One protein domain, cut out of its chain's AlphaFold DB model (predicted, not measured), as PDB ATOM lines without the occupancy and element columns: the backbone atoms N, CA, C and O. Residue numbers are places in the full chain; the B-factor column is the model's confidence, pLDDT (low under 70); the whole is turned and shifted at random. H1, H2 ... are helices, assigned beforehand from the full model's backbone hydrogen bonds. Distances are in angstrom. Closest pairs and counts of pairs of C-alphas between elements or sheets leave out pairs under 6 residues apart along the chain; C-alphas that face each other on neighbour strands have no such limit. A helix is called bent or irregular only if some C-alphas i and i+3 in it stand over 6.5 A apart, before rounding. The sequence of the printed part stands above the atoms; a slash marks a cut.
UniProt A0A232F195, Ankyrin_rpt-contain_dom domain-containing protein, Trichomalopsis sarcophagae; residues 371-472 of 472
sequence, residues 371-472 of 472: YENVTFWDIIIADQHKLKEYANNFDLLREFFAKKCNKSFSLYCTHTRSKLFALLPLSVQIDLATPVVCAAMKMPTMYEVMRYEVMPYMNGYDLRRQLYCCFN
ATOM      1  N   TYR A 371      41.584   3.834 -38.948       92.50
ATOM      2  CA  TYR A 371      42.686   2.888 -38.802       92.50
ATOM      3  C   TYR A 371      42.137   1.463 -38.783       92.50
ATOM      4  O   TYR A 371      41.348   1.121 -37.908       92.50
ATOM      5  N   GLU A 372      42.516   0.642 -39.765       92.25
ATOM      6  CA  GLU A 372      41.996  -0.722 -39.945       92.25
ATOM      7  C   GLU A 372      40.456  -0.798 -39.847       92.25
ATOM      8  O   GLU A 372      39.747  -0.319 -40.734       92.25
ATOM      9  N   ASN A 373      39.931  -1.395 -38.771       91.94
ATOM     10  CA  ASN A 373      38.504  -1.504 -38.475       91.94
ATOM     11  C   ASN A 373      38.009  -0.520 -37.406       91.94
ATOM     12  O   ASN A 373      36.813  -0.516 -37.133       91.94
ATOM     13  N   VAL A 374      38.888   0.314 -36.848       94.62
ATOM     14  CA  VAL A 374      38.561   1.301 -35.815       94.62
ATOM     15  C   VAL A 374      37.903   2.529 -36.442       94.62
ATOM     16  O   VAL A 374      38.396   3.124 -37.413       94.62
ATOM     17  N   THR A 375      36.768   2.908 -35.867       94.50
ATOM     18  CA  THR A 375      35.942   4.048 -36.256       94.50
ATOM     19  C   THR A 375      36.001   5.154 -35.209       94.50
ATOM     20  O   THR A 375      36.381   4.938 -34.059       94.50
ATOM     21  N   PHE A 376      35.583   6.366 -35.580       92.12
ATOM     22  CA  PHE A 376      35.464   7.459 -34.607       92.12
ATOM     23  C   PHE A 376      34.424   7.172 -33.516       92.12
ATOM     24  O   PHE A 376      34.560   7.669 -32.399       92.12
ATOM     25  N   TRP A 377      33.409   6.358 -33.822       92.88
ATOM     26  CA  TRP A 377      32.459   5.882 -32.822       92.88
ATOM     27  C   TRP A 377      33.154   5.041 -31.749       92.88
ATOM     28  O   TRP A 377      32.947   5.286 -30.566       92.88
ATOM     29  N   ASP A 378      34.044   4.128 -32.142       93.25
ATOM     30  CA  ASP A 378      34.761   3.268 -31.191       93.25
ATOM     31  C   ASP A 378      35.608   4.073 -30.197       93.25
ATOM     32  O   ASP A 378      35.772   3.647 -29.060       93.25
ATOM     33  N   ILE A 379      36.109   5.248 -30.596       91.56
ATOM     34  CA  ILE A 379      36.837   6.157 -29.699       91.56
ATOM     35  C   ILE A 379      35.889   6.853 -28.722       91.56
ATOM     36  O   ILE A 379      36.161   6.895 -27.524       91.56
ATOM     37  N   ILE A 380      34.768   7.408 -29.198       88.50
ATOM     38  CA  ILE A 380      33.903   8.215 -28.327       88.50
ATOM     39  C   ILE A 380      33.198   7.372 -27.252       88.50
ATOM     40  O   ILE A 380      33.002   7.859 -26.133       88.50
ATOM     41  N   ILE A 381      32.868   6.108 -27.556       89.44
ATOM     42  CA  ILE A 381      32.238   5.177 -26.604       89.44
ATOM     43  C   ILE A 381      33.236   4.359 -25.774       89.44
ATOM     44  O   ILE A 381      32.809   3.636 -24.877       89.44
ATOM     45  N   ALA A 382      34.535   4.433 -26.073       89.00
ATOM     46  CA  ALA A 382      35.538   3.658 -25.356       89.00
ATOM     47  C   ALA A 382      35.620   4.066 -23.879       89.00
ATOM     48  O   ALA A 382      35.580   5.255 -23.535       89.00
ATOM     49  N   ASP A 383      35.767   3.053 -23.025       85.06
ATOM     50  CA  ASP A 383      36.121   3.219 -21.622       85.06
ATOM     51  C   ASP A 383      37.607   3.592 -21.457       85.06
ATOM     52  O   ASP A 383      38.396   3.577 -22.405       85.06
ATOM     53  N   GLN A 384      38.004   3.918 -20.227       82.69
ATOM     54  CA  GLN A 384      39.376   4.315 -19.901       82.69
ATOM     55  C   GLN A 384      40.418   3.238 -20.248       82.69
ATOM     56  O   GLN A 384      41.543   3.567 -20.621       82.69
ATOM     57  N   HIS A 385      40.072   1.950 -20.152       88.69
ATOM     58  CA  HIS A 385      40.995   0.865 -20.481       88.69
ATOM     59  C   HIS A 385      41.246   0.804 -21.993       88.69
ATOM     60  O   HIS A 385      42.394   0.788 -22.440       88.69
ATOM     61  N   LYS A 386      40.178   0.828 -22.794       91.62
ATOM     62  CA  LYS A 386      40.258   0.791 -24.255       91.62
ATOM     63  C   LYS A 386      40.885   2.063 -24.825       91.62
ATOM     64  O   LYS A 386      41.675   1.982 -25.761       91.62
ATOM     65  N   LEU A 387      40.601   3.228 -24.242       89.69
ATOM     66  CA  LEU A 387      41.257   4.475 -24.636       89.69
ATOM     67  C   LEU A 387      42.772   4.426 -24.390       89.69
ATOM     68  O   LEU A 387      43.528   4.853 -25.259       89.69
ATOM     69  N   LYS A 388      43.230   3.853 -23.268       89.31
ATOM     70  CA  LYS A 388      44.665   3.630 -23.010       89.31
ATOM     71  C   LYS A 388      45.290   2.658 -24.011       89.31
ATOM     72  O   LYS A 388      46.406   2.885 -24.462       89.31
ATOM     73  N   GLU A 389      44.572   1.602 -24.397       91.62
ATOM     74  CA  GLU A 389      45.012   0.688 -25.461       91.62
ATOM     75  C   GLU A 389      45.218   1.434 -26.790       91.62
ATOM     76  O   GLU A 389      46.270   1.298 -27.413       91.62
ATOM     77  N   TYR A 390      44.260   2.277 -27.192       92.88
ATOM     78  CA  TYR A 390      44.386   3.108 -28.393       92.88
ATOM     79  C   TYR A 390      45.521   4.130 -28.286       92.88
ATOM     80  O   TYR A 390      46.271   4.302 -29.244       92.88
ATOM     81  N   ALA A 391      45.682   4.774 -27.128       88.44
ATOM     82  CA  ALA A 391      46.739   5.752 -26.877       88.44
ATOM     83  C   ALA A 391      48.153   5.141 -26.907       88.44
ATOM     84  O   ALA A 391      49.120   5.833 -27.210       88.44
ATOM     85  N   ASN A 392      48.288   3.838 -26.654       88.81
ATOM     86  CA  ASN A 392      49.566   3.131 -26.754       88.81
ATOM     87  C   ASN A 392      49.899   2.660 -28.183       88.81
ATOM     88  O   ASN A 392      50.999   2.160 -28.420       88.81
ATOM     89  N   ASN A 393      48.983   2.809 -29.147       90.94
ATOM     90  CA  ASN A 393      49.216   2.460 -30.547       90.94
ATOM     91  C   ASN A 393      49.579   3.712 -31.364       90.94
ATOM     92  O   ASN A 393      48.713   4.470 -31.806       90.94
ATOM     93  N   PHE A 394      50.879   3.910 -31.591       85.50
ATOM     94  CA  PHE A 394      51.402   5.091 -32.281       85.50
ATOM     95  C   PHE A 394      50.884   5.238 -33.722       85.50
ATOM     96  O   PHE A 394      50.546   6.346 -34.143       85.50
ATOM     97  N   ASP A 395      50.777   4.138 -34.473       87.06
ATOM     98  CA  ASP A 395      50.289   4.178 -35.856       87.06
ATOM     99  C   ASP A 395      48.811   4.583 -35.911       87.06
ATOM    100  O   ASP A 395      48.425   5.418 -36.733       87.06
ATOM    101  N   LEU A 396      47.995   4.062 -34.989       91.62
ATOM    102  CA  LEU A 396      46.592   4.449 -34.845       91.62
ATOM    103  C   LEU A 396      46.461   5.940 -34.535       91.62
ATOM    104  O   LEU A 396      45.681   6.630 -35.194       91.62
ATOM    105  N   LEU A 397      47.227   6.448 -33.565       86.12
ATOM    106  CA  LEU A 397      47.206   7.864 -33.193       86.12
ATOM    107  C   LEU A 397      47.596   8.770 -34.360       86.12
ATOM    108  O   LEU A 397      46.936   9.784 -34.602       86.12
ATOM    109  N   ARG A 398      48.637   8.397 -35.112       82.06
ATOM    110  CA  ARG A 398      49.088   9.159 -36.278       82.06
ATOM    111  C   ARG A 398      47.976   9.288 -37.318       82.06
ATOM    112  O   ARG A 398      47.686  10.399 -37.762       82.06
ATOM    113  N   GLU A 399      47.324   8.182 -37.679       87.19
ATOM    114  CA  GLU A 399      46.210   8.202 -38.637       87.19
ATOM    115  C   GLU A 399      44.982   8.951 -38.081       87.19
ATOM    116  O   GLU A 399      44.332   9.715 -38.801       87.19
ATOM    117  N   PHE A 400      44.691   8.795 -36.785       87.69
ATOM    118  CA  PHE A 400      43.587   9.471 -36.100       87.69
ATOM    119  C   PHE A 400      43.713  11.001 -36.158       87.69
ATOM    120  O   PHE A 400      42.769  11.688 -36.564       87.69
ATOM    121  N   PHE A 401      44.881  11.549 -35.802       81.38
ATOM    122  CA  PHE A 401      45.108  12.996 -35.824       81.38
ATOM    123  C   PHE A 401      45.284  13.553 -37.246       81.38
ATOM    124  O   PHE A 401      44.897  14.696 -37.497       81.38
ATOM    125  N   ALA A 402      45.767  12.751 -38.203       80.31
ATOM    126  CA  ALA A 402      45.866  13.153 -39.609       80.31
ATOM    127  C   ALA A 402      44.494  13.285 -40.302       80.31
ATOM    128  O   ALA A 402      44.310  14.103 -41.215       80.31
ATOM    129  N   LYS A 403      43.496  12.496 -39.884       83.25
ATOM    130  CA  LYS A 403      42.167  12.494 -40.503       83.25
ATOM    131  C   LYS A 403      41.382  13.754 -40.135       83.25
ATOM    132  O   LYS A 403      41.075  14.001 -38.973       83.25
ATOM    133  N   LYS A 404      40.961  14.542 -41.129       77.62
ATOM    134  CA  LYS A 404      40.110  15.728 -40.912       77.62
ATOM    135  C   LYS A 404      38.672  15.318 -40.560       77.62
ATOM    136  O   LYS A 404      37.957  14.855 -41.442       77.62
ATOM    137  N   CYS A 405      38.234  15.551 -39.318       77.75
ATOM    138  CA  CYS A 405      36.853  15.278 -38.889       77.75
ATOM    139  C   CYS A 405      35.949  16.503 -38.676       77.75
ATOM    140  O   CYS A 405      34.727  16.348 -38.651       77.75
ATOM    141  N   ASN A 406      36.506  17.719 -38.589       73.38
ATOM    142  CA  ASN A 406      35.762  18.916 -38.159       73.38
ATOM    143  C   ASN A 406      34.566  19.237 -39.071       73.38
ATOM    144  O   ASN A 406      33.592  19.823 -38.619       73.38
ATOM    145  N   LYS A 407      34.617  18.843 -40.352       77.62
ATOM    146  CA  LYS A 407      33.523  19.065 -41.313       77.62
ATOM    147  C   LYS A 407      32.450  17.971 -41.296       77.62
ATOM    148  O   LYS A 407      31.321  18.247 -41.679       77.62
ATOM    149  N   SER A 408      32.799  16.748 -40.895       81.75
ATOM    150  CA  SER A 408      31.917  15.576 -40.994       81.75
ATOM    151  C   SER A 408      31.076  15.367 -39.735       81.75
ATOM    152  O   SER A 408      29.908  15.015 -39.835       81.75
ATOM    153  N   PHE A 409      31.654  15.609 -38.557       87.50
ATOM    154  CA  PHE A 409      30.970  15.481 -37.267       87.50
ATOM    155  C   PHE A 409      31.512  16.521 -36.280       87.50
ATOM    156  O   PHE A 409      32.148  16.210 -35.274       87.50
ATOM    157  N   SER A 410      31.289  17.793 -36.617       85.44
ATOM    158  CA  SER A 410      31.805  18.954 -35.884       85.44
ATOM    159  C   SER A 410      31.463  18.950 -34.392       85.44
ATOM    160  O   SER A 410      32.272  19.415 -33.603       85.44
ATOM    161  N   LEU A 411      30.294  18.419 -34.011       85.06
ATOM    162  CA  LEU A 411      29.805  18.429 -32.627       85.06
ATOM    163  C   LEU A 411      30.611  17.499 -31.712       85.06
ATOM    164  O   LEU A 411      30.702  17.743 -30.522       85.06
ATOM    165  N   TYR A 412      31.202  16.441 -32.270       86.75
ATOM    166  CA  TYR A 412      31.898  15.411 -31.495       86.75
ATOM    167  C   TYR A 412      33.401  15.369 -31.759       86.75
ATOM    168  O   TYR A 412      34.153  14.822 -30.956       86.75
ATOM    169  N   CYS A 413      33.855  15.905 -32.893       83.06
ATOM    170  CA  CYS A 413      35.240  15.791 -33.347       83.06
ATOM    171  C   CYS A 413      36.233  16.376 -32.328       83.06
ATOM    172  O   CYS A 413      37.235  15.731 -32.024       83.06
ATOM    173  N   THR A 414      35.934  17.545 -31.755       78.75
ATOM    174  CA  THR A 414      36.773  18.167 -30.724       78.75
ATOM    175  C   THR A 414      36.898  17.284 -29.486       78.75
ATOM    176  O   THR A 414      38.008  16.908 -29.118       78.75
ATOM    177  N   HIS A 415      35.772  16.917 -28.869       78.88
ATOM    178  CA  HIS A 415      35.772  16.103 -27.655       78.88
ATOM    179  C   HIS A 415      36.429  14.730 -27.888       78.88
ATOM    180  O   HIS A 415      37.296  14.318 -27.123       78.88
ATOM    181  N   THR A 416      36.120  14.066 -29.007       85.62
ATOM    182  CA  THR A 416      36.720  12.766 -29.368       85.62
ATOM    183  C   THR A 416      38.245  12.852 -29.462       85.62
ATOM    184  O   THR A 416      38.947  11.940 -29.027       85.62
ATOM    185  N   ARG A 417      38.783  13.953 -30.007       84.38
ATOM    186  CA  ARG A 417      40.232  14.183 -30.036       84.38
ATOM    187  C   ARG A 417      40.801  14.492 -28.662       84.38
ATOM    188  O   ARG A 417      41.859  13.964 -28.331       84.38
ATOM    189  N   SER A 418      40.093  15.302 -27.882       80.31
ATOM    190  CA  SER A 418      40.457  15.647 -26.509       80.31
ATOM    191  C   SER A 418      40.647  14.395 -25.640       80.31
ATOM    192  O   SER A 418      41.684  14.280 -24.989       80.31
ATOM    193  N   LYS A 419      39.729  13.412 -25.718       82.62
ATOM    194  CA  LYS A 419      39.806  12.143 -24.960       82.62
ATOM    195  C   LYS A 419      41.124  11.395 -25.164       82.62
ATOM    196  O   LYS A 419      41.731  10.953 -24.197       82.62
ATOM    197  N   LEU A 420      41.562  11.227 -26.417       85.38
ATOM    198  CA  LEU A 420      42.821  10.529 -26.705       85.38
ATOM    199  C   LEU A 420      44.036  11.405 -26.413       85.38
ATOM    200  O   LEU A 420      45.018  10.906 -25.875       85.38
ATOM    201  N   PHE A 421      43.966  12.699 -26.732       83.19
ATOM    202  CA  PHE A 421      45.059  13.637 -26.490       83.19
ATOM    203  C   PHE A 421      45.425  13.718 -25.002       83.19
ATOM    204  O   PHE A 421      46.606  13.705 -24.669       83.19
ATOM    205  N   ALA A 422      44.428  13.723 -24.110       79.12
ATOM    206  CA  ALA A 422      44.625  13.781 -22.661       79.12
ATOM    207  C   ALA A 422      45.395  12.579 -22.081       79.12
ATOM    208  O   ALA A 422      45.983  12.701 -21.012       79.12
ATOM    209  N   LEU A 423      45.412  11.437 -22.774       83.56
ATOM    210  CA  LEU A 423      46.097  10.220 -22.327       83.56
ATOM    211  C   LEU A 423      47.560  10.138 -22.777       83.56
ATOM    212  O   LEU A 423      48.275   9.227 -22.361       83.56
ATOM    213  N   LEU A 424      48.006  11.045 -23.647       84.81
ATOM    214  CA  LEU A 424      49.364  11.023 -24.181       84.81
ATOM    215  C   LEU A 424      50.356  11.609 -23.169       84.81
ATOM    216  O   LEU A 424      49.998  12.534 -22.437       84.81
ATOM    217  N   PRO A 425      51.620  11.154 -23.148       85.19
ATOM    218  CA  PRO A 425      52.666  11.833 -22.391       85.19
ATOM    219  C   PRO A 425      52.759  13.310 -22.786       85.19
ATOM    220  O   PRO A 425      52.612  13.638 -23.964       85.19
ATOM    221  N   LEU A 426      53.053  14.197 -21.828       84.69
ATOM    222  CA  LEU A 426      53.089  15.646 -22.068       84.69
ATOM    223  C   LEU A 426      54.021  16.022 -23.231       84.69
ATOM    224  O   LEU A 426      53.658  16.832 -24.073       84.69
ATOM    225  N   SER A 427      55.181  15.372 -23.346       85.81
ATOM    226  CA  SER A 427      56.107  15.581 -24.468       85.81
ATOM    227  C   SER A 427      55.462  15.315 -25.834       85.81
ATOM    228  O   SER A 427      55.656  16.092 -26.765       85.81
ATOM    229  N   VAL A 428      54.641  14.267 -25.941       84.94
ATOM    230  CA  VAL A 428      53.904  13.912 -27.165       84.94
ATOM    231  C   VAL A 428      52.759  14.894 -27.414       84.94
ATOM    232  O   VAL A 428      52.511  15.271 -28.558       84.94
ATOM    233  N   GLN A 429      52.071  15.335 -26.356       86.25
ATOM    234  CA  GLN A 429      51.051  16.383 -26.458       86.25
ATOM    235  C   GLN A 429      51.646  17.670 -27.038       86.25
ATOM    236  O   GLN A 429      51.070  18.241 -27.964       86.25
ATOM    237  N   ILE A 430      52.822  18.078 -26.548       88.12
ATOM    238  CA  ILE A 430      53.573  19.231 -27.055       88.12
ATOM    239  C   ILE A 430      53.915  19.018 -28.533       88.12
ATOM    240  O   ILE A 430      53.547  19.850 -29.357       88.12
ATOM    241  N   ASP A 431      54.513  17.877 -28.894       85.31
ATOM    242  CA  ASP A 431      54.893  17.566 -30.281       85.31
ATOM    243  C   ASP A 431      53.715  17.635 -31.266       85.31
ATOM    244  O   ASP A 431      53.870  18.099 -32.400       85.31
ATOM    245  N   LEU A 432      52.525  17.200 -30.841       80.75
ATOM    246  CA  LEU A 432      51.302  17.270 -31.642       80.75
ATOM    247  C   LEU A 432      50.694  18.679 -31.675       80.75
ATOM    248  O   LEU A 432      50.115  19.069 -32.693       80.75
ATOM    249  N   ALA A 433      50.811  19.443 -30.587       84.12
ATOM    250  CA  ALA A 433      50.227  20.773 -30.468       84.12
ATOM    251  C   ALA A 433      51.041  21.851 -31.193       84.12
ATOM    252  O   ALA A 433      50.456  22.705 -31.867       84.12
ATOM    253  N   THR A 434      52.375  21.804 -31.113       87.56
ATOM    254  CA  THR A 434      53.259  22.858 -31.639       87.56
ATOM    255  C   THR A 434      52.992  23.189 -33.115       87.56
ATOM    256  O   THR A 434      52.774  24.366 -33.416       87.56
ATOM    257  N   PRO A 435      52.919  22.218 -34.055       85.56
ATOM    258  CA  PRO A 435      52.668  22.531 -35.461       85.56
ATOM    259  C   PRO A 435      51.314  23.215 -35.688       85.56
ATOM    260  O   PRO A 435      51.205  24.101 -36.536       85.56
ATOM    261  N   VAL A 436      50.285  22.812 -34.934       81.19
ATOM    262  CA  VAL A 436      48.921  23.346 -35.057       81.19
ATOM    263  C   VAL A 436      48.875  24.795 -34.583       81.19
ATOM    264  O   VAL A 436      48.357  25.652 -35.299       81.19
ATOM    265  N   VAL A 437      49.471  25.082 -33.424       84.88
ATOM    266  CA  VAL A 437      49.505  26.432 -32.848       84.88
ATOM    267  C   VAL A 437      50.339  27.377 -33.717       84.88
ATOM    268  O   VAL A 437      49.859  28.446 -34.090       84.88
ATOM    269  N   CYS A 438      51.540  26.967 -34.143       87.56
ATOM    270  CA  CYS A 438      52.374  27.773 -35.042       87.56
ATOM    271  C   CYS A 438      51.673  28.070 -36.377       87.56
ATOM    272  O   CYS A 438      51.780  29.182 -36.901       87.56
ATOM    273  N   ALA A 439      50.933  27.099 -36.929       85.31
ATOM    274  CA  ALA A 439      50.151  27.301 -38.145       85.31
ATOM    275  C   ALA A 439      48.988  28.283 -37.930       85.31
ATOM    276  O   ALA A 439      48.790  29.172 -38.761       85.31
ATOM    277  N   ALA A 440      48.255  28.169 -36.817       83.75
ATOM    278  CA  ALA A 440      47.156  29.071 -36.470       83.75
ATOM    279  C   ALA A 440      47.637  30.518 -36.263       83.75
ATOM    280  O   ALA A 440      47.024  31.457 -36.770       83.75
ATOM    281  N   MET A 441      48.795  30.696 -35.618       85.81
ATOM    282  CA  MET A 441      49.454  31.996 -35.443       85.81
ATOM    283  C   MET A 441      50.077  32.548 -36.737       85.81
ATOM    284  O   MET A 441      50.488  33.704 -36.769       85.81
ATOM    285  N   LYS A 442      50.157  31.745 -37.809       89.69
ATOM    286  CA  LYS A 442      50.894  32.054 -39.051       89.69
ATOM    287  C   LYS A 442      52.388  32.330 -38.810       89.69
ATOM    288  O   LYS A 442      53.001  33.108 -39.537       89.69
ATOM    289  N   MET A 443      52.977  31.662 -37.816       89.19
ATOM    290  CA  MET A 443      54.378  31.809 -37.405       89.19
ATOM    291  C   MET A 443      55.093  30.444 -37.388       89.19
ATOM    292  O   MET A 443      55.440  29.934 -36.324       89.19
ATOM    293  N   PRO A 444      55.340  29.820 -38.556       83.94
ATOM    294  CA  PRO A 444      55.960  28.493 -38.627       83.94
ATOM    295  C   PRO A 444      57.405  28.466 -38.103       83.94
ATOM    296  O   PRO A 444      57.885  27.420 -37.679       83.94
ATOM    297  N   THR A 445      58.096  29.610 -38.093       90.44
ATOM    298  CA  THR A 445      59.463  29.749 -37.568       90.44
ATOM    299  C   THR A 445      59.538  29.703 -36.043       90.44
ATOM    300  O   THR A 445      60.629  29.550 -35.507       90.44
ATOM    301  N   MET A 446      58.407  29.809 -35.333       91.00
ATOM    302  CA  MET A 446      58.367  29.720 -33.871       91.00
ATOM    303  C   MET A 446      58.319  28.285 -33.343       91.00
ATOM    304  O   MET A 446      58.174  28.114 -32.139       91.00
ATOM    305  N   TYR A 447      58.435  27.261 -34.196       91.38
ATOM    306  CA  TYR A 447      58.325  25.863 -33.768       91.38
ATOM    307  C   TYR A 447      59.250  25.535 -32.589       91.38
ATOM    308  O   TYR A 447      58.774  25.065 -31.562       91.38
ATOM    309  N   GLU A 448      60.543  25.848 -32.703       92.50
ATOM    310  CA  GLU A 448      61.529  25.569 -31.651       92.50
ATOM    311  C   GLU A 448      61.188  26.305 -30.344       92.50
ATOM    312  O   GLU A 448      61.108  25.682 -29.289       92.50
ATOM    313  N   VAL A 449      60.877  27.605 -30.419       92.44
ATOM    314  CA  VAL A 449      60.510  28.419 -29.245       92.44
ATOM    315  C   VAL A 449      59.241  27.882 -28.582       92.44
ATOM    316  O   VAL A 449      59.208  27.639 -27.380       92.44
ATOM    317  N   MET A 450      58.190  27.622 -29.360       90.00
ATOM    318  CA  MET A 450      56.938  27.101 -28.819       90.00
ATOM    319  C   MET A 450      57.139  25.728 -28.176       90.00
ATOM    320  O   MET A 450      56.626  25.493 -27.087       90.00
ATOM    321  N   ARG A 451      57.903  24.838 -28.813       91.06
ATOM    322  CA  ARG A 451      58.113  23.469 -28.340       91.06
ATOM    323  C   ARG A 451      59.005  23.387 -27.099       91.06
ATOM    324  O   ARG A 451      58.740  22.558 -26.234       91.06
ATOM    325  N   TYR A 452      60.079  24.175 -27.039       90.94
ATOM    326  CA  TYR A 452      61.121  24.037 -26.014       90.94
ATOM    327  C   TYR A 452      61.089  25.124 -24.937       90.94
ATOM    328  O   TYR A 452      61.595  24.882 -23.847       90.94
ATOM    329  N   GLU A 453      60.483  26.282 -25.205       90.25
ATOM    330  CA  GLU A 453      60.510  27.427 -24.283       90.25
ATOM    331  C   GLU A 453      59.125  27.842 -23.778       90.25
ATOM    332  O   GLU A 453      59.036  28.432 -22.712       90.25
ATOM    333  N   VAL A 454      58.038  27.537 -24.499       89.50
ATOM    334  CA  VAL A 454      56.680  27.972 -24.109       89.50
ATOM    335  C   VAL A 454      55.828  26.807 -23.613       89.50
ATOM    336  O   VAL A 454      55.403  26.779 -22.463       89.50
ATOM    337  N   MET A 455      55.578  25.823 -24.476       88.94
ATOM    338  CA  MET A 455      54.687  24.698 -24.182       88.94
ATOM    339  C   MET A 455      55.163  23.762 -23.055       88.94
ATOM    340  O   MET A 455      54.302  23.136 -22.448       88.94
ATOM    341  N   PRO A 456      56.462  23.650 -22.704       89.75
ATOM    342  CA  PRO A 456      56.873  22.880 -21.526       89.75
ATOM    343  C   PRO A 456      56.375  23.446 -20.191       89.75
ATOM    344  O   PRO A 456      56.292  22.698 -19.222       89.75
ATOM    345  N   TYR A 457      56.022  24.735 -20.144       83.50
ATOM    346  CA  TYR A 457      55.401  25.363 -18.973       83.50
ATOM    347  C   TYR A 457      53.872  25.212 -18.955       83.50
ATOM    348  O   TYR A 457      53.228  25.615 -17.991       83.50
ATOM    349  N   MET A 458      53.283  24.641 -20.009       82.44
ATOM    350  CA  MET A 458      51.849  24.376 -20.113       82.44
ATOM    351  C   MET A 458      51.533  22.970 -19.612       82.44
ATOM    352  O   MET A 458      52.234  22.006 -19.926       82.44
ATOM    353  N   ASN A 459      50.430  22.829 -18.882       72.56
ATOM    354  CA  ASN A 459      49.920  21.508 -18.541       72.56
ATOM    355  C   ASN A 459      49.095  20.924 -19.710       72.56
ATOM    356  O   ASN A 459      48.788  21.585 -20.707       72.56
ATOM    357  N   GLY A 460      48.701  19.653 -19.597       70.06
ATOM    358  CA  GLY A 460      47.932  18.992 -20.655       70.06
ATOM    359  C   GLY A 460      46.567  19.635 -20.937       70.06
ATOM    360  O   GLY A 460      46.036  19.479 -22.034       70.06
ATOM    361  N   TYR A 461      45.980  20.359 -19.982       66.88
ATOM    362  CA  TYR A 461      44.749  21.115 -20.206       66.88
ATOM    363  C   TYR A 461      45.002  22.384 -21.023       66.88
ATOM    364  O   TYR A 461      44.289  22.609 -22.004       66.88
ATOM    365  N   ASP A 462      46.023  23.167 -20.672       73.88
ATOM    366  CA  ASP A 462      46.394  24.386 -21.398       73.88
ATOM    367  C   ASP A 462      46.596  24.079 -22.882       73.88
ATOM    368  O   ASP A 462      46.030  24.747 -23.749       73.88
ATOM    369  N   LEU A 463      47.293  22.975 -23.174       79.69
ATOM    370  CA  LEU A 463      47.496  22.481 -24.535       79.69
ATOM    371  C   LEU A 463      46.175  22.118 -25.231       79.69
ATOM    372  O   LEU A 463      45.965  22.495 -26.387       79.69
ATOM    373  N   ARG A 464      45.249  21.428 -24.548       74.25
ATOM    374  CA  ARG A 464      43.922  21.095 -25.105       74.25
ATOM    375  C   ARG A 464      43.104  22.340 -25.416       74.25
ATOM    376  O   ARG A 464      42.484  22.408 -26.479       74.25
ATOM    377  N   ARG A 465      43.113  23.330 -24.522       70.50
ATOM    378  CA  ARG A 465      42.404  24.600 -24.711       70.50
ATOM    379  C   ARG A 465      43.014  25.405 -25.852       70.50
ATOM    380  O   ARG A 465      42.286  25.924 -26.694       70.50
ATOM    381  N   GLN A 466      44.339  25.461 -25.931       75.88
ATOM    382  CA  GLN A 466      45.035  26.150 -27.012       75.88
ATOM    383  C   GLN A 466      44.720  25.503 -28.367       75.88
ATOM    384  O   GLN A 466      44.396  26.200 -29.329       75.88
ATOM    385  N   LEU A 467      44.713  24.168 -28.428       72.25
ATOM    386  CA  LEU A 467      44.287  23.414 -29.605       72.25
ATOM    387  C   LEU A 467      42.823  23.677 -29.965       72.25
ATOM    388  O   LEU A 467      42.526  23.903 -31.137       72.25
ATOM    389  N   TYR A 468      41.918  23.695 -28.984       67.44
ATOM    390  CA  TYR A 468      40.512  24.046 -29.196       67.44
ATOM    391  C   TYR A 468      40.364  25.409 -29.878       67.44
ATOM    392  O   TYR A 468      39.669  25.520 -30.888       67.44
ATOM    393  N   CYS A 469      41.081  26.417 -29.378       67.69
ATOM    394  CA  CYS A 469      41.106  27.756 -29.959       67.69
ATOM    395  C   CYS A 469      41.717  27.794 -31.367       67.69
ATOM    396  O   CYS A 469      41.353  28.657 -32.151       67.69
ATOM    397  N   CYS A 470      42.636  26.884 -31.704       68.44
ATOM    398  CA  CYS A 470      43.229  26.810 -33.044       68.44
ATOM    399  C   CYS A 470      42.327  26.111 -34.076       68.44
ATOM    400  O   CYS A 470      42.537  26.267 -35.281       68.44
ATOM    401  N   PHE A 471      41.379  25.280 -33.630       62.00
ATOM    402  CA  PHE A 471      40.484  24.520 -34.509       62.00
ATOM    403  C   PHE A 471      39.159  25.225 -34.822       62.00
ATOM    404  O   PHE A 471      38.506  24.827 -35.797       62.00
ATOM    405  N   ASN A 472      38.784  26.215 -34.011       52.50
ATOM    406  CA  ASN A 472      37.643  27.112 -34.211       52.50
ATOM    407  C   ASN A 472      38.098  28.418 -34.858       52.50
ATOM    408  O   ASN A 472      37.320  28.941 -35.690       52.50
TER     409      ASN A 472
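AT A GLANCE: This is residues 371 to 472 of the 472 residues of the protein "Ankyrin_rpt-contain_dom domain-containing protein" of Trichomalopsis sarcophagae (UniProt A0A232F195). The helices form two groups set end to end along the longest axis: H1 to H4 make one half and H5 to H7 the other. In the first half, H1 and H2 pack on residues 416 to 420 of H4, while H3 makes a corner with H2; in the second half, H5 lies between H6 and H7. The two halves meet loosely, where H7 just reaches H4 and where the tight link from H4 leads into H5. The printed part has 102 residues with seven named helices, H1 to H7 in order along the chain, and no named strand; the class is all helix. The whole is compact, with a radius of gyration of the C-alphas of 13.7 A and spans of 38 by 27 by 21 A.

HOW THE PARTS SIT: H1, residues 376 to 380, touches residues 416 to 420 alone of H4, residues 410 to 421; the closest C-alphas, of Ile 380 and Thr 416, are 5.5 A apart. H2, residues 384 to 391, touches H4 at residues 419 to 420 alone, about perpendicular at 86 degrees, with the C-alphas of Ala 391 and Leu 420 closest at 6.2 A. H2 and H3, residues 394 to 402, only just touch, and only at the corner, with 3 pairs of C-alphas within 8 A; the closest are Ala 391 and Leu 397, 6.7 A. H3 and H4 are close but not clearly touching, Phe 401 to Arg 417 being the closest C-alphas at 7.7 A. H5, residues 426 to 440, and H6, residues 444 to 457, form a helical hairpin at a steep tilt of 39 degrees, opposite ways, with the C-alphas of Cys 438 and Pro 444 closest at 5.1 A. H7, residues 460 to 471, touches H5 the same way at a shallow tilt of 24 degrees, the C-alphas of Ala 440 and Cys 470 being closest at 5.7 A. With residues 464 to 468 alone, H7 only just touches H4, with 3 pairs of C-alphas within 8 A; Ser 418 and Arg 464 are closest, 6.6 A. H3 and H5 are apart. In H1, H2, H3 and H7 every O i to N i+4 pair is within hydrogen-bond range; in H4 it is 5 of 8, in H5 9 of 11, and in H6 4 of 10, beside 4 of 11 O i to N i+3 pairs.

IN THESE COORDINATES: H1 begins at C-alpha 376, (35.464, 7.459, -34.607). H2 is 10.2 A long, H3 12.2 A and H4 17.1 A. H5, which begins at C-alpha 426, (53.089, 15.646, -22.068), measures 20.6 A, H6 19.9 A and H7 16.7 A, ending at C-alpha 471, (40.484, 24.520, -34.509). H4 is irregular, with C-alphas 411 and 414 7.2 A apart, and so is H6, with C-alphas 445 and 448 7.5 A apart; H5 is irregular, but only just, with C-alphas 432 and 435 6.6 A apart.

THE WHOLE: The C-alphas farthest apart, of Asn 373 and Glu 453, are 39.0 A apart. The printed part has no cut and no long link, and it ends at the chain's last residue, 472. The mean pLDDT of the printed part is 84.3; residue 461 and residues 468 to 472 are under 70.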